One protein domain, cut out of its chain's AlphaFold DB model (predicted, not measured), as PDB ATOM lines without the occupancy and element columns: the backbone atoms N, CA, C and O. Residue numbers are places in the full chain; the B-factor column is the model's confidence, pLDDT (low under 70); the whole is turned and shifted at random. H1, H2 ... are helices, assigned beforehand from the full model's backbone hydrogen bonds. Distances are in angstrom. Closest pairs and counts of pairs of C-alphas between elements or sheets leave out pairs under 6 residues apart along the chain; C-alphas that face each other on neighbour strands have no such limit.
ATOM      1  N   PRO A 318     174.718 194.897 165.509       92.44
ATOM      2  CA  PRO A 318     175.961 195.670 165.505       92.44
ATOM      3  C   PRO A 318     175.882 196.973 166.308       92.44
ATOM      4  O   PRO A 318     176.889 197.406 166.865       92.44
ATOM      5  N   ILE A 319     174.696 197.579 166.385       92.75
ATOM      6  CA  ILE A 319     174.453 198.828 167.113       92.75
ATOM      7  C   ILE A 319     174.480 198.576 168.623       92.75
ATOM      8  O   ILE A 319     175.262 199.213 169.321       92.75
ATOM      9  N   PHE A 320     173.748 197.578 169.126       92.75
ATOM     10  CA  PHE A 320     173.809 197.189 170.543       92.75
ATOM     11  C   PHE A 320     175.179 196.629 170.957       92.75
ATOM     12  O   PHE A 320     175.619 196.871 172.078       92.75
ATOM     13  N   ARG A 321     175.897 195.958 170.046       88.94
ATOM     14  CA  ARG A 321     177.291 195.530 170.255       88.94
ATOM     15  C   ARG A 321     178.246 196.709 170.433       88.94
ATOM     16  O   ARG A 321     179.049 196.698 171.358       88.94
ATOM     17  N   LYS A 322     178.164 197.720 169.562       89.00
ATOM     18  CA  LYS A 322     178.963 198.954 169.680       89.00
ATOM     19  C   LYS A 322     178.530 199.823 170.866       89.00
ATOM     20  O   LYS A 322     179.334 200.595 171.371       89.00
ATOM     21  N   ARG A 323     177.263 199.729 171.284       88.88
ATOM     22  CA  ARG A 323     176.618 200.612 172.267       88.88
ATOM     23  C   ARG A 323     175.885 199.800 173.334       88.88
ATOM     24  O   ARG A 323     174.656 199.811 173.412       88.88
ATOM     25  N   HIS A 324     176.643 199.103 174.175       86.75
ATOM     26  CA  HIS A 324     176.082 198.291 175.259       86.75
ATOM     27  C   HIS A 324     175.243 199.112 176.248       86.75
ATOM     28  O   HIS A 324     174.234 198.611 176.739       86.75
ATOM     29  N   ASP A 325     175.592 200.381 176.478       84.50
ATOM     30  CA  ASP A 325     174.801 201.302 177.302       84.50
ATOM     31  C   ASP A 325     173.392 201.528 176.740       84.50
ATOM     32  O   ASP A 325     172.428 201.553 177.500       84.50
ATOM     33  N   LEU A 326     173.246 201.607 175.413       89.12
ATOM     34  CA  LEU A 326     171.945 201.759 174.760       89.12
ATOM     35  C   LEU A 326     171.084 200.496 174.934       89.12
ATOM     36  O   LEU A 326     169.891 200.596 175.214       89.12
ATOM     37  N   LEU A 327     171.689 199.305 174.831       92.25
ATOM     38  CA  LEU A 327     171.003 198.038 175.114       92.25
ATOM     39  C   LEU A 327     170.598 197.934 176.594       92.25
ATOM     40  O   LEU A 327     169.471 197.543 176.899       92.25
ATOM     41  N   ARG A 328     171.505 198.309 177.505       88.81
ATOM     42  CA  ARG A 328     171.262 198.348 178.953       88.81
ATOM     43  C   ARG A 328     170.070 199.241 179.273       88.81
ATOM     44  O   ARG A 328     169.152 198.805 179.965       88.81
ATOM     45  N   TYR A 329     170.078 200.448 178.722       88.19
ATOM     46  CA  TYR A 329     169.040 201.444 178.928       88.19
ATOM     47  C   TYR A 329     167.686 200.994 178.365       88.19
ATOM     48  O   TYR A 329     166.680 201.047 179.066       88.19
ATOM     49  N   ALA A 330     167.660 200.442 177.149       91.50
ATOM     50  CA  ALA A 330     166.437 199.915 176.546       91.50
ATOM     51  C   ALA A 330     165.817 198.763 177.358       91.50
ATOM     52  O   ALA A 330     164.597 198.702 177.508       91.50
ATOM     53  N   ILE A 331     166.639 197.867 177.917       92.00
ATOM     54  CA  ILE A 331     166.159 196.785 178.792       92.00
ATOM     55  C   ILE A 331     165.615 197.354 180.111       92.00
ATOM     56  O   ILE A 331     164.521 196.973 180.519       92.00
ATOM     57  N   GLN A 332     166.317 198.300 180.743       88.75
ATOM     58  CA  GLN A 332     165.847 198.978 181.961       88.75
ATOM     59  C   GLN A 332     164.519 199.719 181.734       88.75
ATOM     60  O   GLN A 332     163.616 199.638 182.566       88.75
ATOM     61  N   TYR A 333     164.357 200.382 180.588       88.75
ATOM     62  CA  TYR A 333     163.122 201.074 180.221       88.75
ATOM     63  C   TYR A 333     161.961 200.106 179.938       88.75
ATOM     64  O   TYR A 333     160.823 200.353 180.345       88.75
ATOM     65  N   ALA A 334     162.249 198.954 179.323       90.50
ATOM     66  CA  ALA A 334     161.259 197.897 179.142       90.50
ATOM     67  C   ALA A 334     160.794 197.297 180.485       90.50
ATOM     68  O   ALA A 334     159.589 197.152 180.702       90.50
ATOM     69  N   MET A 335     161.725 197.030 181.413       88.44
ATOM     70  CA  MET A 335     161.395 196.616 182.785       88.44
ATOM     71  C   MET A 335     160.529 197.660 183.494       88.44
ATOM     72  O   MET A 335     159.517 197.305 184.096       88.44
ATOM     73  N   TYR A 336     160.898 198.943 183.399       87.88
ATOM     74  CA  TYR A 336     160.153 200.036 184.019       87.88
ATOM     75  C   TYR A 336     158.688 200.048 183.564       87.88
ATOM     76  O   TYR A 336     157.789 200.064 184.404       87.88
ATOM     77  N   TYR A 337     158.415 199.955 182.258       87.56
ATOM     78  CA  TYR A 337     157.031 199.917 181.777       87.56
ATOM     79  C   TYR A 337     156.285 198.623 182.105       87.56
ATOM     80  O   TYR A 337     155.063 198.674 182.268       87.56
ATOM     81  N   ARG A 338     156.966 197.476 182.235       88.00
ATOM     82  CA  ARG A 338     156.331 196.259 182.762       88.00
ATOM     83  C   ARG A 338     155.878 196.480 184.207       88.00
ATOM     84  O   ARG A 338     154.701 196.289 184.494       88.00
ATOM     85  N   LEU A 339     156.790 196.921 185.072       84.62
ATOM     86  CA  LEU A 339     156.564 197.053 186.514       84.62
ATOM     87  C   LEU A 339     155.615 198.216 186.862       84.62
ATOM     88  O   LEU A 339     154.769 198.066 187.738       84.62
ATOM     89  N   ARG A 340     155.662 199.354 186.147       83.00
ATOM     90  CA  ARG A 340     154.758 200.507 186.378       83.00
ATOM     91  C   ARG A 340     153.277 200.105 186.335       83.00
ATOM     92  O   ARG A 340     152.484 200.590 187.138       83.00
ATOM     93  N   ASN A 341     152.904 199.184 185.441       69.56
ATOM     94  CA  ASN A 341     151.526 198.686 185.318       69.56
ATOM     95  C   ASN A 341     151.043 197.876 186.541       69.56
ATOM     96  O   ASN A 341     149.849 197.603 186.656       69.56
ATOM     97  N   GLU A 342     151.947 197.501 187.447       69.69
ATOM     98  CA  GLU A 342     151.676 196.727 188.664       69.69
ATOM     99  C   GLU A 342     151.586 197.629 189.915       69.69
ATOM    100  O   GLU A 342     151.493 197.133 191.036       69.69
ATOM    101  N   GLY A 343     151.558 198.958 189.730       66.56
ATOM    102  CA  GLY A 343     151.440 199.949 190.808       66.56
ATOM    103  C   GLY A 343     152.778 200.421 191.383       66.56
ATOM    104  O   GLY A 343     152.811 200.948 192.494       66.56
ATOM    105  N   PHE A 344     153.876 200.219 190.652       57.91
ATOM    106  CA  PHE A 344     155.212 200.629 191.084       57.91
ATOM    107  C   PHE A 344     155.431 202.152 190.965       57.91
ATOM    108  O   PHE A 344     154.950 202.743 189.992       57.91
ATOM    109  N   PRO A 345     156.161 202.794 191.905       48.28
ATOM    110  CA  PRO A 345     156.539 204.206 191.802       48.28
ATOM    111  C   PRO A 345     157.369 204.527 190.545       48.28
ATOM    112  O   PRO A 345     157.906 203.645 189.869       48.28
ATOM    113  N   GLU A 346     157.448 205.819 190.218       51.34
ATOM    114  CA  GLU A 346     158.192 206.331 189.063       51.34
ATOM    115  C   GLU A 346     159.721 206.093 189.178       51.34
ATOM    116  O   GLU A 346     160.222 205.750 190.252       51.34
ATOM    117  N   PRO A 347     160.496 206.182 188.073       45.78
ATOM    118  CA  PRO A 347     161.831 205.585 188.001       45.78
ATOM    119  C   PRO A 347     162.893 206.276 188.867       45.78
ATOM    120  O   PRO A 347     164.009 205.763 188.961       45.78
ATOM    121  N   GLU A 348     162.558 207.400 189.505       45.31
ATOM    122  CA  GLU A 348     163.404 208.094 190.480       45.31
ATOM    123  C   GLU A 348     163.847 207.145 191.608       45.31
ATOM    124  O   GLU A 348     165.039 207.061 191.912       45.31
ATOM    125  N   ASP A 349     162.924 206.331 192.138       46.41
ATOM    126  CA  ASP A 349     163.238 205.298 193.133       46.41
ATOM    127  C   ASP A 349     164.017 204.126 192.510       46.41
ATOM    128  O   ASP A 349     164.973 203.605 193.094       46.41
ATOM    129  N   PHE A 350     163.644 203.720 191.291       43.62
ATOM    130  CA  PHE A 350     164.177 202.531 190.616       43.62
ATOM    131  C   PHE A 350     165.684 202.626 190.341       43.62
ATOM    132  O   PHE A 350     166.419 201.642 190.452       43.62
ATOM    133  N   CYS A 351     166.177 203.827 190.035       41.69
ATOM    134  CA  CYS A 351     167.591 204.032 189.746       41.69
ATOM    135  C   CYS A 351     168.489 203.947 190.995       41.69
ATOM    136  O   CYS A 351     169.693 203.723 190.860       41.69
ATOM    137  N   THR A 352     167.928 204.051 192.209       42.44
ATOM    138  CA  THR A 352     168.678 203.805 193.456       42.44
ATOM    139  C   THR A 352     168.893 202.312 193.738       42.44
ATOM    140  O   THR A 352     169.875 201.947 194.384       42.44
ATOM    141  N   ALA A 353     168.026 201.439 193.210       40.53
ATOM    142  CA  ALA A 353     168.110 199.986 193.384       40.53
ATOM    143  C   ALA A 353     169.137 199.311 192.450       40.53
ATOM    144  O   ALA A 353     169.608 198.204 192.720       40.53
ATOM    145  N   LEU A 354     169.508 199.966 191.345       43.03
ATOM    146  CA  LEU A 354     170.415 199.420 190.335       43.03
ATOM    147  C   LEU A 354     171.883 199.665 190.723       43.03
ATOM    148  O   LEU A 354     172.463 200.694 190.401       43.03
ATOM    149  N   SER A 355     172.488 198.672 191.377       41.00
ATOM    150  CA  SER A 355     173.717 198.699 192.197       41.00
ATOM    151  C   SER A 355     175.069 199.111 191.560       41.00
ATOM    152  O   SER A 355     176.093 198.516 191.892       41.00
ATOM    153  N   THR A 356     175.139 200.118 190.684       53.81
ATOM    154  CA  THR A 356     176.423 200.710 190.246       53.81
ATOM    155  C   THR A 356     176.434 202.219 190.452       53.81
ATOM    156  O   THR A 356     175.420 202.887 190.267       53.81
ATOM    157  N   SER A 357     177.596 202.785 190.783       45.59
ATOM    158  CA  SER A 357     177.761 204.234 190.981       45.59
ATOM    159  C   SER A 357     177.410 205.054 189.732       45.59
ATOM    160  O   SER A 357     176.966 206.193 189.854       45.59
ATOM    161  N   ARG A 358     177.544 204.472 188.530       45.66
ATOM    162  CA  ARG A 358     177.077 205.070 187.271       45.66
ATOM    163  C   ARG A 358     175.550 205.119 187.204       45.66
ATOM    164  O   ARG A 358     175.017 206.200 186.993       45.66
ATOM    165  N   ASN A 359     174.850 204.010 187.462       48.38
ATOM    166  CA  ASN A 359     173.381 204.000 187.547       48.38
ATOM    167  C   ASN A 359     172.866 204.917 188.666       48.38
ATOM    168  O   ASN A 359     171.830 205.546 188.505       48.38
ATOM    169  N   GLN A 360     173.598 205.024 189.778       52.56
ATOM    170  CA  GLN A 360     173.245 205.912 190.879       52.56
ATOM    171  C   GLN A 360     173.405 207.387 190.486       52.56
ATOM    172  O   GLN A 360     172.536 208.180 190.821       52.56
ATOM    173  N   ARG A 361     174.443 207.762 189.722       51.03
ATOM    174  CA  ARG A 361     174.578 209.113 189.136       51.03
ATOM    175  C   ARG A 361     173.506 209.401 188.089       51.03
ATOM    176  O   ARG A 361     172.917 210.469 188.120       51.03
ATOM    177  N   ILE A 362     173.230 208.437 187.212       48.81
ATOM    178  CA  ILE A 362     172.131 208.457 186.233       48.81
ATOM    179  C   ILE A 362     170.795 208.697 186.948       48.81
ATOM    180  O   ILE A 362     170.058 209.609 186.596       48.81
ATOM    181  N   GLY A 363     170.537 207.938 188.011       48.84
ATOM    182  CA  GLY A 363     169.357 208.039 188.857       48.84
ATOM    183  C   GLY A 363     169.263 209.312 189.672       48.84
ATOM    184  O   GLY A 363     168.174 209.831 189.857       48.84
ATOM    185  N   GLN A 364     170.393 209.833 190.144       54.09
ATOM    186  CA  GLN A 364     170.456 211.111 190.843       54.09
ATOM    187  C   GLN A 364     170.252 212.278 189.877       54.09
ATOM    188  O   GLN A 364     169.568 213.218 190.254       54.09
ATOM    189  N   ALA A 365     170.772 212.221 188.648       50.75
ATOM    190  CA  ALA A 365     170.527 213.229 187.615       50.75
ATOM    191  C   ALA A 365     169.055 213.221 187.168       50.75
ATOM    192  O   ALA A 365     168.394 214.257 187.235       50.75
ATOM    193  N   LEU A 366     168.525 212.035 186.830       48.50
ATOM    194  CA  LEU A 366     167.099 211.806 186.573       48.50
ATOM    195  C   LEU A 366     166.252 212.310 187.744       48.50
ATOM    196  O   LEU A 366     165.440 213.199 187.546       48.50
ATOM    197  N   GLY A 367     166.473 211.813 188.960       48.72
ATOM    198  CA  GLY A 367     165.674 212.143 190.142       48.72
ATOM    199  C   GLY A 367     165.764 213.606 190.576       48.72
ATOM    200  O   GLY A 367     164.744 214.215 190.867       48.72
ATOM    201  N   HIS A 368     166.942 214.243 190.569       50.53
ATOM    202  CA  HIS A 368     167.011 215.669 190.919       50.53
ATOM    203  C   HIS A 368     166.279 216.549 189.903       50.53
ATOM    204  O   HIS A 368     165.659 217.530 190.309       50.53
ATOM    205  N   LYS A 369     166.346 216.228 188.604       52.03
ATOM    206  CA  LYS A 369     165.683 217.024 187.563       52.03
ATOM    207  C   LYS A 369     164.202 216.700 187.428       52.03
ATOM    208  O   LYS A 369     163.406 217.630 187.335       52.03
ATOM    209  N   ILE A 370     163.825 215.422 187.477       48.78
ATOM    210  CA  ILE A 370     162.430 214.976 187.481       48.78
ATOM    211  C   ILE A 370     161.734 215.530 188.725       48.78
ATOM    212  O   ILE A 370     160.763 216.247 188.546       48.78
ATOM    213  N   SER A 371     162.254 215.382 189.946       45.03
ATOM    214  CA  SER A 371     161.625 215.974 191.139       45.03
ATOM    215  C   SER A 371     161.567 217.509 191.095       45.03
ATOM    216  O   SER A 371     160.540 218.093 191.448       45.03
ATOM    217  N   ALA A 372     162.618 218.190 190.615       51.03
ATOM    218  CA  ALA A 372     162.619 219.654 190.501       51.03
ATOM    219  C   ALA A 372     161.609 220.189 189.467       51.03
ATOM    220  O   ALA A 372     161.053 221.270 189.670       51.03
ATOM    221  N   ARG A 373     161.341 219.446 188.383       47.28
ATOM    222  CA  ARG A 373     160.352 219.820 187.355       47.28
ATOM    223  C   ARG A 373     158.971 219.200 187.556       47.28
ATOM    224  O   ARG A 373     158.006 219.832 187.159       47.28
ATOM    225  N   LEU A 374     158.807 218.049 188.205       45.56
ATOM    226  CA  LEU A 374     157.495 217.534 188.625       45.56
ATOM    227  C   LEU A 374     156.848 218.513 189.607       45.56
ATOM    228  O   LEU A 374     155.670 218.824 189.463       45.56
ATOM    229  N   ALA A 375     157.641 219.118 190.498       52.62
ATOM    230  CA  ALA A 375     157.208 220.241 191.329       52.62
ATOM    231  C   ALA A 375     156.725 221.477 190.526       52.62
ATOM    232  O   ALA A 375     156.054 222.337 191.093       52.62
ATOM    233  N   GLN A 376     157.029 221.569 189.223       48.31
ATOM    234  CA  GLN A 376     156.520 222.588 188.291       48.31
ATOM    235  C   GLN A 376     155.439 222.071 187.312       48.31
ATOM    236  O   GLN A 376     154.647 222.874 186.830       48.31
ATOM    237  N   ILE A 377     155.402 220.768 186.998       46.44
ATOM    238  CA  ILE A 377     154.669 220.169 185.855       46.44
ATOM    239  C   ILE A 377     153.637 219.116 186.334       46.44
ATOM    240  O   ILE A 377     153.215 218.244 185.583       46.44
ATOM    241  N   MET A 378     153.184 219.176 187.591       41.66
ATOM    242  CA  MET A 378     152.307 218.170 188.227       41.66
ATOM    243  C   MET A 378     150.845 218.089 187.696       41.66
ATOM    244  O   MET A 378     149.923 217.815 188.465       41.66
ATOM    245  N   VAL A 379     150.605 218.331 186.399       48.59
ATOM    246  CA  VAL A 379     149.261 218.393 185.787       48.59
ATOM    247  C   VAL A 379     149.067 217.475 184.562       48.59
ATOM    248  O   VAL A 379     147.944 217.014 184.377       48.59
ATOM    249  N   GLU A 380     150.086 217.150 183.746       49.50
ATOM    250  CA  GLU A 380     149.848 216.510 182.424       49.50
ATOM    251  C   GLU A 380     150.780 215.327 182.067       49.50
ATOM    252  O   GLU A 380     151.991 215.359 182.294       49.50
ATOM    253  N   GLU A 381     150.207 214.274 181.454       50.88
ATOM    254  CA  GLU A 381     150.889 213.005 181.111       50.88
ATOM    255  C   GLU A 381     152.061 213.151 180.120       50.88
ATOM    256  O   GLU A 381     152.923 212.269 180.047       50.88
ATOM    257  N   GLU A 382     152.109 214.241 179.352       53.75
ATOM    258  CA  GLU A 382     153.156 214.495 178.353       53.75
ATOM    259  C   GLU A 382     154.508 214.859 178.995       53.75
ATOM    260  O   GLU A 382     155.566 214.571 178.424       53.75
ATOM    261  N   GLY A 383     154.498 215.400 180.221       50.88
ATOM    262  CA  GLY A 383     155.703 215.869 180.914       50.88
ATOM    263  C   GLY A 383     156.764 214.783 181.123       50.88
ATOM    264  O   GLY A 383     157.956 215.056 180.987       50.88
ATOM    265  N   PHE A 384     156.355 213.532 181.372       47.72
ATOM    266  CA  PHE A 384     157.293 212.420 181.570       47.72
ATOM    267  C   PHE A 384     158.082 212.083 180.297       47.72
ATOM    268  O   PHE A 384     159.264 211.768 180.380       47.72
ATOM    269  N   ALA A 385     157.464 212.167 179.112       51.06
ATOM    270  CA  ALA A 385     158.150 211.868 177.852       51.06
ATOM    271  C   ALA A 385     159.202 212.937 177.509       51.06
ATOM    272  O   ALA A 385     160.294 212.600 177.052       51.06
ATOM    273  N   VAL A 386     158.898 214.208 177.795       52.22
ATOM    274  CA  VAL A 386     159.827 215.338 177.628       52.22
ATOM    275  C   VAL A 386     160.986 215.248 178.625       52.22
ATOM    276  O   VAL A 386     162.144 215.334 178.224       52.22
ATOM    277  N   LEU A 387     160.695 214.992 179.906       51.03
ATOM    278  CA  LEU A 387     161.704 214.803 180.958       51.03
ATOM    279  C   LEU A 387     162.620 213.606 180.693       51.03
ATOM    280  O   LEU A 387     163.832 213.697 180.872       51.03
ATOM    281  N   HIS A 388     162.047 212.491 180.242       55.91
ATOM    282  CA  HIS A 388     162.803 211.320 179.821       55.91
ATOM    283  C   HIS A 388     163.684 211.631 178.605       55.91
ATOM    284  O   HIS A 388     164.803 211.138 178.538       55.91
ATOM    285  N   GLY A 389     163.212 212.467 177.673       57.50
ATOM    286  CA  GLY A 389     164.025 213.014 176.588       57.50
ATOM    287  C   GLY A 389     165.252 213.753 177.117       57.50
ATOM    288  O   GLY A 389     166.359 213.259 176.969       57.50
ATOM    289  N   GLU A 390     165.057 214.872 177.814       54.16
ATOM    290  CA  GLU A 390     166.167 215.709 178.298       54.16
ATOM    291  C   GLU A 390     167.159 214.961 179.205       54.16
ATOM    292  O   GLU A 390     168.356 215.235 179.172       54.16
ATOM    293  N   ALA A 391     166.694 214.005 180.016       54.19
ATOM    294  CA  ALA A 391     167.580 213.221 180.871       54.19
ATOM    295  C   ALA A 391     168.369 212.152 180.092       54.19
ATOM    296  O   ALA A 391     169.541 211.931 180.392       54.19
ATOM    297  N   VAL A 392     167.772 211.517 179.074       54.62
ATOM    298  CA  VAL A 392     168.501 210.681 178.095       54.62
ATOM    299  C   VAL A 392     169.602 211.497 177.427       54.62
ATOM    300  O   VAL A 392     170.743 211.039 177.354       54.62
ATOM    301  N   ASP A 393     169.258 212.718 177.023       54.81
ATOM    302  CA  ASP A 393     170.126 213.657 176.318       54.81
ATOM    303  C   ASP A 393     171.214 214.259 177.255       54.81
ATOM    304  O   ASP A 393     172.221 214.781 176.795       54.81
ATOM    305  N   GLU A 394     171.096 214.137 178.585       54.34
ATOM    306  CA  GLU A 394     172.178 214.455 179.540       54.34
ATOM    307  C   GLU A 394     173.047 213.233 179.880       54.34
ATOM    308  O   GLU A 394     174.273 213.325 179.964       54.34
ATOM    309  N   ILE A 395     172.425 212.072 180.091       51.31
ATOM    310  CA  ILE A 395     173.096 210.834 180.520       51.31
ATOM    311  C   ILE A 395     173.983 210.250 179.419       51.31
ATOM    312  O   ILE A 395     174.998 209.605 179.707       51.31
ATOM    313  N   LEU A 396     173.574 210.441 178.168       50.34
ATOM    314  CA  LEU A 396     174.249 209.908 176.992       50.34
ATOM    315  C   LEU A 396     175.068 210.986 176.251       50.34
ATOM    316  O   LEU A 396     175.815 210.633 175.339       50.34
ATOM    317  N   GLY A 397     175.002 212.241 176.721       50.47
ATOM    318  CA  GLY A 397     175.603 213.437 176.123       50.47
ATOM    319  C   GLY A 397     174.623 214.195 175.220       50.47
ATOM    320  O   GLY A 397     173.707 213.582 174.676       50.47
ATOM    321  N   GLU A 398     174.844 215.510 175.037       48.19
ATOM    322  CA  GLU A 398     174.018 216.368 174.152       48.19
ATOM    323  C   GLU A 398     173.909 215.791 172.728       48.19
ATOM    324  O   GLU A 398     172.897 215.958 172.047       48.19
ATOM    325  N   ASP A 399     174.926 215.029 172.319       51.94
ATOM    326  CA  ASP A 399     174.834 214.038 171.257       51.94
ATOM    327  C   ASP A 399     173.921 212.876 171.687       51.94
ATOM    328  O   ASP A 399     174.400 211.811 172.100       51.94
ATOM    329  N   ILE A 400     172.598 213.059 171.530       55.53
ATOM    330  CA  ILE A 400     171.628 211.955 171.577       55.53
ATOM    331  C   ILE A 400     172.247 210.794 170.804       55.53
ATOM    332  O   ILE A 400     172.609 210.973 169.633       55.53
ATOM    333  N   PRO A 401     172.394 209.604 171.414       62.34
ATOM    334  CA  PRO A 401     172.913 208.456 170.719       62.34
ATOM    335  C   PRO A 401     172.275 208.325 169.353       62.34
ATOM    336  O   PRO A 401     171.062 208.222 169.266       62.34
ATOM    337  N   GLU A 402     173.084 208.276 168.298       74.56
ATOM    338  CA  GLU A 402     172.669 207.667 167.037       74.56
ATOM    339  C   GLU A 402     171.806 206.416 167.338       74.56
ATOM    340  O   GLU A 402     172.269 205.472 167.996       74.56
ATOM    341  N   HIS A 403     170.535 206.488 166.924       83.31
ATOM    342  CA  HIS A 403     169.422 205.556 167.180       83.31
ATOM    343  C   HIS A 403     168.677 205.616 168.529       83.31
ATOM    344  O   HIS A 403     167.682 204.916 168.671       83.31
ATOM    345  N   GLY A 404     169.059 206.444 169.500       81.88
ATOM    346  CA  GLY A 404     168.401 206.597 170.812       81.88
ATOM    347  C   GLY A 404     166.905 206.924 170.728       81.88
ATOM    348  O   GLY A 404     166.121 206.485 171.572       81.88
ATOM    349  N   ASP A 405     166.484 207.577 169.645       85.88
ATOM    350  CA  ASP A 405     165.079 207.827 169.325       85.88
ATOM    351  C   ASP A 405     164.237 206.550 169.204       85.88
ATOM    352  O   ASP A 405     163.030 206.621 169.417       85.88
ATOM    353  N   PHE A 406     164.828 205.367 168.968       91.25
ATOM    354  CA  PHE A 406     164.091 204.092 168.971       91.25
ATOM    355  C   PHE A 406     163.359 203.836 170.297       91.25
ATOM    356  O   PHE A 406     162.333 203.161 170.323       91.25
ATOM    357  N   ILE A 407     163.869 204.402 171.393       87.00
ATOM    358  CA  ILE A 407     163.283 204.323 172.734       87.00
ATOM    359  C   ILE A 407     162.184 205.386 172.908       87.00
ATOM    360  O   ILE A 407     161.183 205.137 173.582       87.00
ATOM    361  N   LYS A 408     162.343 206.547 172.251       81.75
ATOM    362  CA  LYS A 408     161.348 207.631 172.179       81.75
ATOM    363  C   LYS A 408     160.175 207.283 171.241       81.75
ATOM    364  O   LYS A 408     159.092 207.842 171.402       81.75
ATOM    365  N   VAL A 409     160.329 206.324 170.314       74.75
ATOM    366  CA  VAL A 409     159.211 205.765 169.532       74.75
ATOM    367  C   VAL A 409     158.141 205.252 170.499       74.75
ATOM    368  O   VAL A 409     158.348 204.271 171.213       74.75
ATOM    369  N   ALA A 410     156.954 205.874 170.463       70.69
ATOM    370  CA  ALA A 410     155.795 205.534 171.304       70.69
ATOM    371  C   ALA A 410     155.421 204.034 171.265       70.69
ATOM    372  O   ALA A 410     154.781 203.509 172.181       70.69
ATOM    373  N   GLY A 411     155.889 203.343 170.223       76.31
ATOM    374  CA  GLY A 411     156.010 201.898 170.120       76.31
ATOM    375  C   GLY A 411     156.490 201.190 171.388       76.31
ATOM    376  O   GLY A 411     155.840 200.216 171.720       76.31
ATOM    377  N   MET A 412     157.514 201.616 172.148       82.50
ATOM    378  CA  MET A 412     157.947 200.784 173.296       82.50
ATOM    379  C   MET A 412     156.880 200.708 174.399       82.50
ATOM    380  O   MET A 412     156.471 199.610 174.785       82.50
ATOM    381  N   LYS A 413     156.354 201.861 174.840       85.00
ATOM    382  CA  LYS A 413     155.234 201.942 175.801       85.00
ATOM    383  C   LYS A 413     154.017 201.162 175.287       85.00
ATOM    384  O   LYS A 413     153.431 200.378 176.031       85.00
ATOM    385  N   LYS A 414     153.673 201.342 174.005       87.19
ATOM    386  CA  LYS A 414     152.529 200.699 173.341       87.19
ATOM    387  C   LYS A 414     152.690 199.179 173.196       87.19
ATOM    388  O   LYS A 414     151.774 198.434 173.509       87.19
ATOM    389  N   ILE A 415     153.855 198.698 172.776       83.75
ATOM    390  CA  ILE A 415     154.166 197.272 172.613       83.75
ATOM    391  C   ILE A 415     154.127 196.568 173.969       83.75
ATOM    392  O   ILE A 415     153.622 195.448 174.056       83.75
ATOM    393  N   ILE A 416     154.635 197.207 175.028       82.62
ATOM    394  CA  ILE A 416     154.610 196.643 176.382       82.62
ATOM    395  C   ILE A 416     153.183 196.611 176.932       82.62
ATOM    396  O   ILE A 416     152.797 195.589 177.493       82.62
ATOM    397  N   SER A 417     152.368 197.652 176.728       83.25
ATOM    398  CA  SER A 417     150.967 197.628 177.171       83.25
ATOM    399  C   SER A 417     150.112 196.636 176.365       83.25
ATOM    400  O   SER A 417     149.388 195.838 176.960       83.25
ATOM    401  N   GLU A 418     150.245 196.599 175.036       84.00
ATOM    402  CA  GLU A 418     149.491 195.694 174.154       84.00
ATOM    403  C   GLU A 418     149.882 194.220 174.351       84.00
ATOM    404  O   GLU A 418     149.009 193.367 174.522       84.00
ATOM    405  N   LYS A 419     151.183 193.891 174.374       74.50
ATOM    406  CA  LYS A 419     151.651 192.499 174.553       74.50
ATOM    407  C   LYS A 419     151.648 192.062 176.025       74.50
ATOM    408  O   LYS A 419     151.526 190.868 176.311       74.50
ATOM    409  N   GLY A 420     151.754 193.006 176.963       63.28
ATOM    410  CA  GLY A 420     151.712 192.764 178.409       63.28
ATOM    411  C   GLY A 420     150.311 192.483 178.960       63.28
ATOM    412  O   GLY A 420     150.195 191.820 179.987       63.28
ATOM    413  N   ALA A 421     149.247 192.886 178.253       55.84
ATOM    414  CA  ALA A 421     147.851 192.707 178.671       55.84
ATOM    415  C   ALA A 421     147.382 191.240 178.818       55.84
ATOM    416  O   ALA A 421     146.267 190.992 179.286       55.84
ATOM    417  N   THR A 422     148.216 190.252 178.471       52.66
ATOM    418  CA  THR A 422     147.978 188.829 178.767       52.66
ATOM    419  C   THR A 422     148.128 188.549 180.269       52.66
ATOM    420  O   THR A 422     149.136 188.033 180.751       52.66
ATOM    421  N   ARG A 423     147.074 188.913 181.015       48.91
ATOM    422  CA  ARG A 423     146.896 188.749 182.468       48.91
ATOM    423  C   ARG A 423     146.897 187.276 182.903       48.91
ATOM    424  O   ARG A 423     145.854 186.718 183.244       48.91
ATOM    425  N   GLY A 424     148.075 186.666 182.973       47.91
ATOM    426  CA  GLY A 424     148.310 185.562 183.900       47.91
ATOM    427  C   GLY A 424     148.229 186.112 185.322       47.91
ATOM    428  O   GLY A 424     149.109 186.861 185.736       47.91
ATOM    429  N   ARG A 425     147.152 185.811 186.055       47.66
ATOM    430  CA  ARG A 425     147.060 186.198 187.470       47.66
ATOM    431  C   ARG A 425     148.094 185.394 188.279       47.66
ATOM    432  O   ARG A 425     148.211 184.194 188.062       47.66
ATOM    433  N   HIS A 426     148.726 186.040 189.262       49.38
ATOM    434  CA  HIS A 426     149.487 185.432 190.373       49.38
ATOM    435  C   HIS A 426     150.966 185.034 190.180       49.38
ATOM    436  O   HIS A 426     151.500 184.368 191.062       49.38
ATOM    437  N   THR A 427     151.680 185.484 189.145       55.22
ATOM    438  CA  THR A 427     153.150 185.612 189.279       55.22
ATOM    439  C   THR A 427     153.460 186.921 189.998       55.22
ATOM    440  O   THR A 427     152.999 187.967 189.546       55.22
ATOM    441  N   GLU A 428     154.197 186.872 191.111       58.84
ATOM    442  CA  GLU A 428     154.652 188.089 191.797       58.84
ATOM    443  C   GLU A 428     155.559 188.930 190.871       58.84
ATOM    444  O   GLU A 428     156.256 188.350 190.031       58.84
ATOM    445  N   PRO A 429     155.569 190.275 191.002       63.19
ATOM    446  CA  PRO A 429     156.446 191.164 190.239       63.19
ATOM    447  C   PRO A 429     157.936 190.819 190.385       63.19
ATOM    448  O   PRO A 429     158.627 191.274 191.297       63.19
ATOM    449  N   GLY A 430     158.455 190.016 189.456       73.62
ATOM    450  CA  GLY A 430     159.878 189.716 189.370       73.62
ATOM    451  C   GLY A 430     160.668 190.973 189.002       73.62
ATOM    452  O   GLY A 430     160.531 191.491 187.889       73.62
ATOM    453  N   TYR A 431     161.529 191.429 189.917       76.44
ATOM    454  CA  TYR A 431     162.460 192.548 189.706       76.44
ATOM    455  C   TYR A 431     163.571 192.245 188.691       76.44
ATOM    456  O   TYR A 431     164.261 193.158 188.247       76.44
ATOM    457  N   GLY A 432     163.770 190.975 188.327       83.44
ATOM    458  CA  GLY A 432     164.695 190.574 187.270       83.44
ATOM    459  C   GLY A 432     164.184 190.924 185.868       83.44
ATOM    460  O   GLY A 432     162.990 191.145 185.665       83.44
ATOM    461  N   VAL A 433     165.087 190.942 184.885       87.75
ATOM    462  CA  VAL A 433     164.720 191.076 183.465       87.75
ATOM    463  C   VAL A 433     163.894 189.862 183.040       87.75
ATOM    464  O   VAL A 433     164.351 188.721 183.137       87.75
ATOM    465  N   ALA A 434     162.691 190.113 182.534       90.25
ATOM    466  CA  ALA A 434     161.788 189.097 182.017       90.25
ATOM    467  C   ALA A 434     162.038 188.834 180.525       90.25
ATOM    468  O   ALA A 434     162.511 189.693 179.775       90.25
ATOM    469  N   LEU A 435     161.608 187.666 180.034       90.50
ATOM    470  CA  LEU A 435     161.613 187.375 178.590       90.50
ATOM    471  C   LEU A 435     160.736 188.372 177.804       90.50
ATOM    472  O   LEU A 435     161.001 188.661 176.635       90.50
ATOM    473  N   LYS A 436     159.685 188.898 178.447       90.75
ATOM    474  CA  LYS A 436     158.809 189.934 177.887       90.75
ATOM    475  C   LYS A 436     159.570 191.236 177.611       90.75
ATOM    476  O   LYS A 436     159.361 191.818 176.550       90.75
ATOM    477  N   ASP A 437     160.487 191.625 178.496       92.00
ATOM    478  CA  ASP A 437     161.255 192.871 178.390       92.00
ATOM    479  C   ASP A 437     162.185 192.817 177.168       92.00
ATOM    480  O   ASP A 437     162.131 193.683 176.295       92.00
ATOM    481  N   LEU A 438     162.943 191.722 177.018       94.44
ATOM    482  CA  LEU A 438     163.800 191.494 175.846       94.44
ATOM    483  C   LEU A 438     163.002 191.504 174.532       94.44
ATOM    484  O   LEU A 438     163.416 192.110 173.545       94.44
ATOM    485  N   ARG A 439     161.829 190.858 174.513       94.00
ATOM    486  CA  ARG A 439     160.945 190.824 173.335       94.00
ATOM    487  C   ARG A 439     160.341 192.186 173.005       94.00
ATOM    488  O   ARG A 439     160.099 192.450 171.825       94.00
ATOM    489  N   ALA A 440     160.097 193.036 174.000       93.12
ATOM    490  CA  ALA A 440     159.662 194.409 173.788       93.12
ATOM    491  C   ALA A 440     160.772 195.249 173.141       93.12
ATOM    492  O   ALA A 440     160.504 195.917 172.142       93.12
ATOM    493  N   VAL A 441     162.016 195.139 173.629       94.81
ATOM    494  CA  VAL A 441     163.181 195.809 173.022       94.81
ATOM    495  C   VAL A 441     163.377 195.366 171.569       94.81
ATOM    496  O   VAL A 441     163.459 196.228 170.699       94.81
ATOM    497  N   ILE A 442     163.351 194.055 171.283       95.62
ATOM    498  CA  ILE A 442     163.424 193.523 169.904       95.62
ATOM    499  C   ILE A 442     162.299 194.103 169.036       95.62
ATOM    500  O   ILE A 442     162.565 194.689 167.996       95.62
ATOM    501  N   SER A 443     161.044 194.002 169.491       94.62
ATOM    502  CA  SER A 443     159.885 194.470 168.713       94.62
ATOM    503  C   SER A 443     159.940 195.973 168.423       94.62
ATOM    504  O   SER A 443     159.521 196.406 167.356       94.62
ATOM    505  N   THR A 444     160.417 196.776 169.379       94.12
ATOM    506  CA  THR A 444     160.532 198.231 169.203       94.12
ATOM    507  C   THR A 444     161.675 198.571 168.256       94.12
ATOM    508  O   THR A 444     161.505 199.424 167.388       94.12
ATOM    509  N   TRP A 445     162.814 197.878 168.385       95.69
ATOM    510  CA  TRP A 445     163.923 198.015 167.448       95.69
ATOM    511  C   TRP A 445     163.481 197.702 166.019       95.69
ATOM    512  O   TRP A 445     163.773 198.476 165.117       95.69
ATOM    513  N   ASP A 446     162.752 196.604 165.814       95.38
ATOM    514  CA  ASP A 446     162.305 196.185 164.484       95.38
ATOM    515  C   ASP A 446     161.374 197.228 163.848       95.38
ATOM    516  O   ASP A 446     161.601 197.622 162.707       95.38
ATOM    517  N   VAL A 447     160.413 197.771 164.609       93.69
ATOM    518  CA  VAL A 447     159.547 198.875 164.150       93.69
ATOM    519  C   VAL A 447     160.358 200.136 163.830       93.69
ATOM    520  O   VAL A 447     160.141 200.760 162.793       93.69
ATOM    521  N   TYR A 448     161.316 200.520 164.679       94.00
ATOM    522  CA  TYR A 448     162.178 201.676 164.416       94.00
ATOM    523  C   TYR A 448     163.052 201.471 163.171       94.00
ATOM    524  O   TYR A 448     163.166 202.377 162.347       94.00
ATOM    525  N   ALA A 449     163.625 200.279 162.997       94.50
ATOM    526  CA  ALA A 449     164.425 199.928 161.833       94.50
ATOM    527  C   ALA A 449     163.589 199.940 160.547       94.50
ATOM    528  O   ALA A 449     164.068 200.434 159.532       94.50
ATOM    529  N   GLU A 450     162.339 199.463 160.584       94.00
ATOM    530  CA  GLU A 450     161.391 199.546 159.464       94.00
ATOM    531  C   GLU A 450     161.034 200.995 159.098       94.00
ATOM    532  O   GLU A 450     160.990 201.324 157.912       94.00
ATOM    533  N   MET A 451     160.827 201.867 160.093       92.69
ATOM    534  CA  MET A 451     160.528 203.291 159.877       92.69
ATOM    535  C   MET A 451     161.725 204.093 159.339       92.69
ATOM    536  O   MET A 451     161.519 205.070 158.628       92.69
ATOM    537  N   ASN A 452     162.959 203.677 159.645       91.06
ATOM    538  CA  ASN A 452     164.203 204.363 159.269       91.06
ATOM    539  C   ASN A 452     164.997 203.594 158.189       91.06
ATOM    540  O   ASN A 452     166.229 203.604 158.161       91.06
ATOM    541  N   ARG A 453     164.293 202.895 157.290       85.25
ATOM    542  CA  ARG A 453     164.897 202.281 156.096       85.25
ATOM    543  C   ARG A 453     165.384 203.361 155.118       85.25
ATOM    544  O   ARG A 453     164.715 204.384 154.983       85.25
ATOM    545  N   PRO A 454     166.496 203.134 154.389       87.00
ATOM    546  CA  PRO A 454     167.105 201.827 154.098       87.00
ATOM    547  C   PRO A 454     168.241 201.373 155.031       87.00
ATOM    548  O   PRO A 454     168.650 200.213 154.936       87.00
ATOM    549  N   ASP A 455     168.758 202.243 155.899       88.69
ATOM    550  CA  ASP A 455     170.075 202.038 156.525       88.69
ATOM    551  C   ASP A 455     170.065 201.073 157.721       88.69
ATOM    552  O   ASP A 455     171.092 200.477 158.059       88.69
ATOM    553  N   LEU A 456     168.895 200.859 158.332       93.88
ATOM    554  CA  LEU A 456     168.716 199.944 159.457       93.88
ATOM    555  C   LEU A 456     168.066 198.618 159.052       93.88
ATOM    556  O   LEU A 456     167.138 198.554 158.243       93.88
ATOM    557  N   TRP A 457     168.553 197.539 159.664       96.00
ATOM    558  CA  TRP A 457     167.977 196.200 159.549       96.00
ATOM    559  C   TRP A 457     167.240 195.826 160.836       96.00
ATOM    560  O   TRP A 457     167.586 196.277 161.934       96.00
ATOM    561  N   THR A 458     166.237 194.961 160.708       96.62
ATOM    562  CA  THR A 458     165.590 194.346 161.873       96.62
ATOM    563  C   THR A 458     166.557 193.385 162.578       96.62
ATOM    564  O   THR A 458     167.522 192.893 161.984       96.62
ATOM    565  N   ILE A 459     166.307 193.063 163.847       95.50
ATOM    566  CA  ILE A 459     167.048 192.045 164.604       95.50
ATOM    567  C   ILE A 459     166.985 190.688 163.889       95.50
ATOM    568  O   ILE A 459     167.971 189.944 163.884       95.50
ATOM    569  N   GLU A 460     165.865 190.359 163.238       94.38
ATOM    570  CA  GLU A 460     165.762 189.139 162.434       94.38
ATOM    571  C   GLU A 460     166.670 189.190 161.194       94.38
ATOM    572  O   GLU A 460     167.381 188.227 160.905       94.38
ATOM    573  N   GLU A 461     166.716 190.321 160.487       95.38
ATOM    574  CA  GLU A 461     167.604 190.521 159.338       95.38
ATOM    575  C   GLU A 461     169.085 190.505 159.740       95.38
ATOM    576  O   GLU A 461     169.886 189.869 159.047       95.38
ATOM    577  N   TYR A 462     169.456 191.107 160.877       93.94
ATOM    578  CA  TYR A 462     170.798 190.972 161.454       93.94
ATOM    579  C   TYR A 462     171.118 189.512 161.794       93.94
ATOM    580  O   TYR A 462     172.173 189.024 161.402       93.94
ATOM    581  N   ASN A 463     170.213 188.774 162.441       90.75
ATOM    582  CA  ASN A 463     170.393 187.345 162.734       90.75
ATOM    583  C   ASN A 463     170.467 186.454 161.480       90.75
ATOM    584  O   ASN A 463     171.038 185.362 161.533       90.75
ATOM    585  N   ARG A 464     169.861 186.883 160.367       92.88
ATOM    586  CA  ARG A 464     169.856 186.163 159.084       92.88
ATOM    587  C   ARG A 464     171.117 186.440 158.261       92.88
ATOM    588  O   ARG A 464     171.624 185.522 157.622       92.88
ATOM    589  N   LYS A 465     171.605 187.687 158.266       91.50
ATOM    590  CA  LYS A 465     172.790 188.140 157.511       91.50
ATOM    591  C   LYS A 465     174.102 187.959 158.274       91.50
ATOM    592  O   LYS A 465     175.131 187.734 157.643       91.50
ATOM    593  N   SER A 466     174.083 188.057 159.603       84.75
ATOM    594  CA  SER A 466     175.246 187.750 160.436       84.75
ATOM    595  C   SER A 466     175.600 186.274 160.234       84.75
ATOM    596  O   SER A 466     174.740 185.412 160.453       84.75
ATOM    597  N   PRO A 467     176.817 185.950 159.760       72.81
ATOM    598  CA  PRO A 467     177.157 184.582 159.416       72.81
ATOM    599  C   PRO A 467     177.045 183.706 160.663       72.81
ATOM    600  O   PRO A 467     177.705 183.944 161.673       72.81
ATOM    601  N   ARG A 468     176.234 182.643 160.577       65.81
ATOM    602  CA  ARG A 468     176.017 181.661 161.660       65.81
ATOM    603  C   ARG A 468     177.274 180.863 162.046       65.81
ATOM    604  O   ARG A 468     177.173 179.925 162.827       65.81
ATOM    605  N   SER A 469     178.447 181.221 161.528       55.16
ATOM    606  CA  SER A 469     179.749 180.622 161.817       55.16
ATOM    607  C   SER A 469     180.284 181.031 163.196       55.16
ATOM    608  O   SER A 469     181.416 181.503 163.329       55.16
ATOM    609  N   PHE A 470     179.485 180.814 164.241       66.38
ATOM    610  CA  PHE A 470     180.081 180.327 165.472       66.38
ATOM    611  C   PHE A 470     180.326 178.832 165.265       66.38
ATOM    612  O   PHE A 470     179.392 178.036 165.328       66.38
ATOM    613  N   ASP A 471     181.565 178.466 164.946       69.00
ATOM    614  CA  ASP A 471     181.956 177.063 164.867       69.00
ATOM    615  C   ASP A 471     182.176 176.533 166.300       69.00
ATOM    616  O   ASP A 471     183.111 176.979 166.972       69.00
TER     617      ASP A 471
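What this domain is: This is residues 318 to 471 of the 636 residues of an uncharacterized protein of Botrytis elliptica (UniProt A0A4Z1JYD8). Two groups of helices sit side by side: H3, H4 and H5 fold back and forth as one, and in the other H2 crosses the helical hairpin of H7 and H8, with the short H6 packed on H8. H4 makes the corner between H3 and H5; the loop residues 422 to 427 stick out beyond H7, and residues 375 to 382 stick out at the end of H4. The printed part has 154 residues with nine named helices, H1 to H9 in chain order, and no named strand; its class is all helix. It is compact, with a radius of gyration of the C-alphas of 16.5 A, and spans 52 by 43 by 30 A.

How they stand to each other: The longest helix is H4, residues 357 to 377. It touches H3, residues 347 to 353, closest at the C-alphas of Cys 351 and Gly 363, 4.5 A apart, in a hairpin at a shallow tilt of 24 degrees, opposite ways. H4 also forms a hairpin with H5, residues 383 to 395: the closest C-alphas, of Leu 366 and Ala 391, are 5.9 A apart, and the shallow tilt of 34 degrees is only just short of steep. H3 is close to but not clearly touching H2, residues 324 to 340, with the C-alphas of Tyr 336 and Pro 347 closest at 7.0 A. The hub is H8, residues 435 to 451. With residues 437 to 441 alone it touches H2, closest at the C-alphas of Ala 334 and Asp 437, 5.1 A apart, at a steep tilt of 64 degrees. H7, residues 411 to 420, forms a hairpin with H8, closest at the C-alphas of Met 412 and Thr 444, 5.5 A apart, at a steep tilt of 40 degrees. H6, residues 405 to 408, touches H8, with the C-alphas of Phe 406 and Tyr 448 closest at 5.5 A. H9, residues 459 to 465, only just touches H8, with 3 pairs of C-alphas within 8 A, closest those of Asp 446 and Ile 459, 6.3 A apart. H1, residues 318 to 322, touches no helix but is near H2. The packing is mostly crossed, but only just, with 2 of 6 pairs at a shallow tilt. In H1, H2, H5, H7, H8 and H9 every O i to N i+4 pair is within hydrogen-bond range; H4 has 16 of 17, H3 has 1 of 3 beside 3 of 4 O i to N i+3 pairs, and H6 is too short for such a pair.

Where its parts are: H4 is 28.5 A long from C-alpha 357 at (177.761, 204.234, 190.981) to C-alpha 377 at (154.669, 220.169, 185.855). H8 is 24.6 A long, H2 24.2 A and H5 18.1 A. H9 ends at C-alpha 465, (172.790, 188.140, 157.511).

The domain as a whole: The C-alphas of Gln 376 and Asp 471, the two farthest apart, are 57.2 A apart. The printed part has no cut, and the link from H7 to H8 is long, with 14 residues. The mean pLDDT of the printed part is 70.5; residues 341 to 401, 420 to 429 and 468 to 471 are under 70.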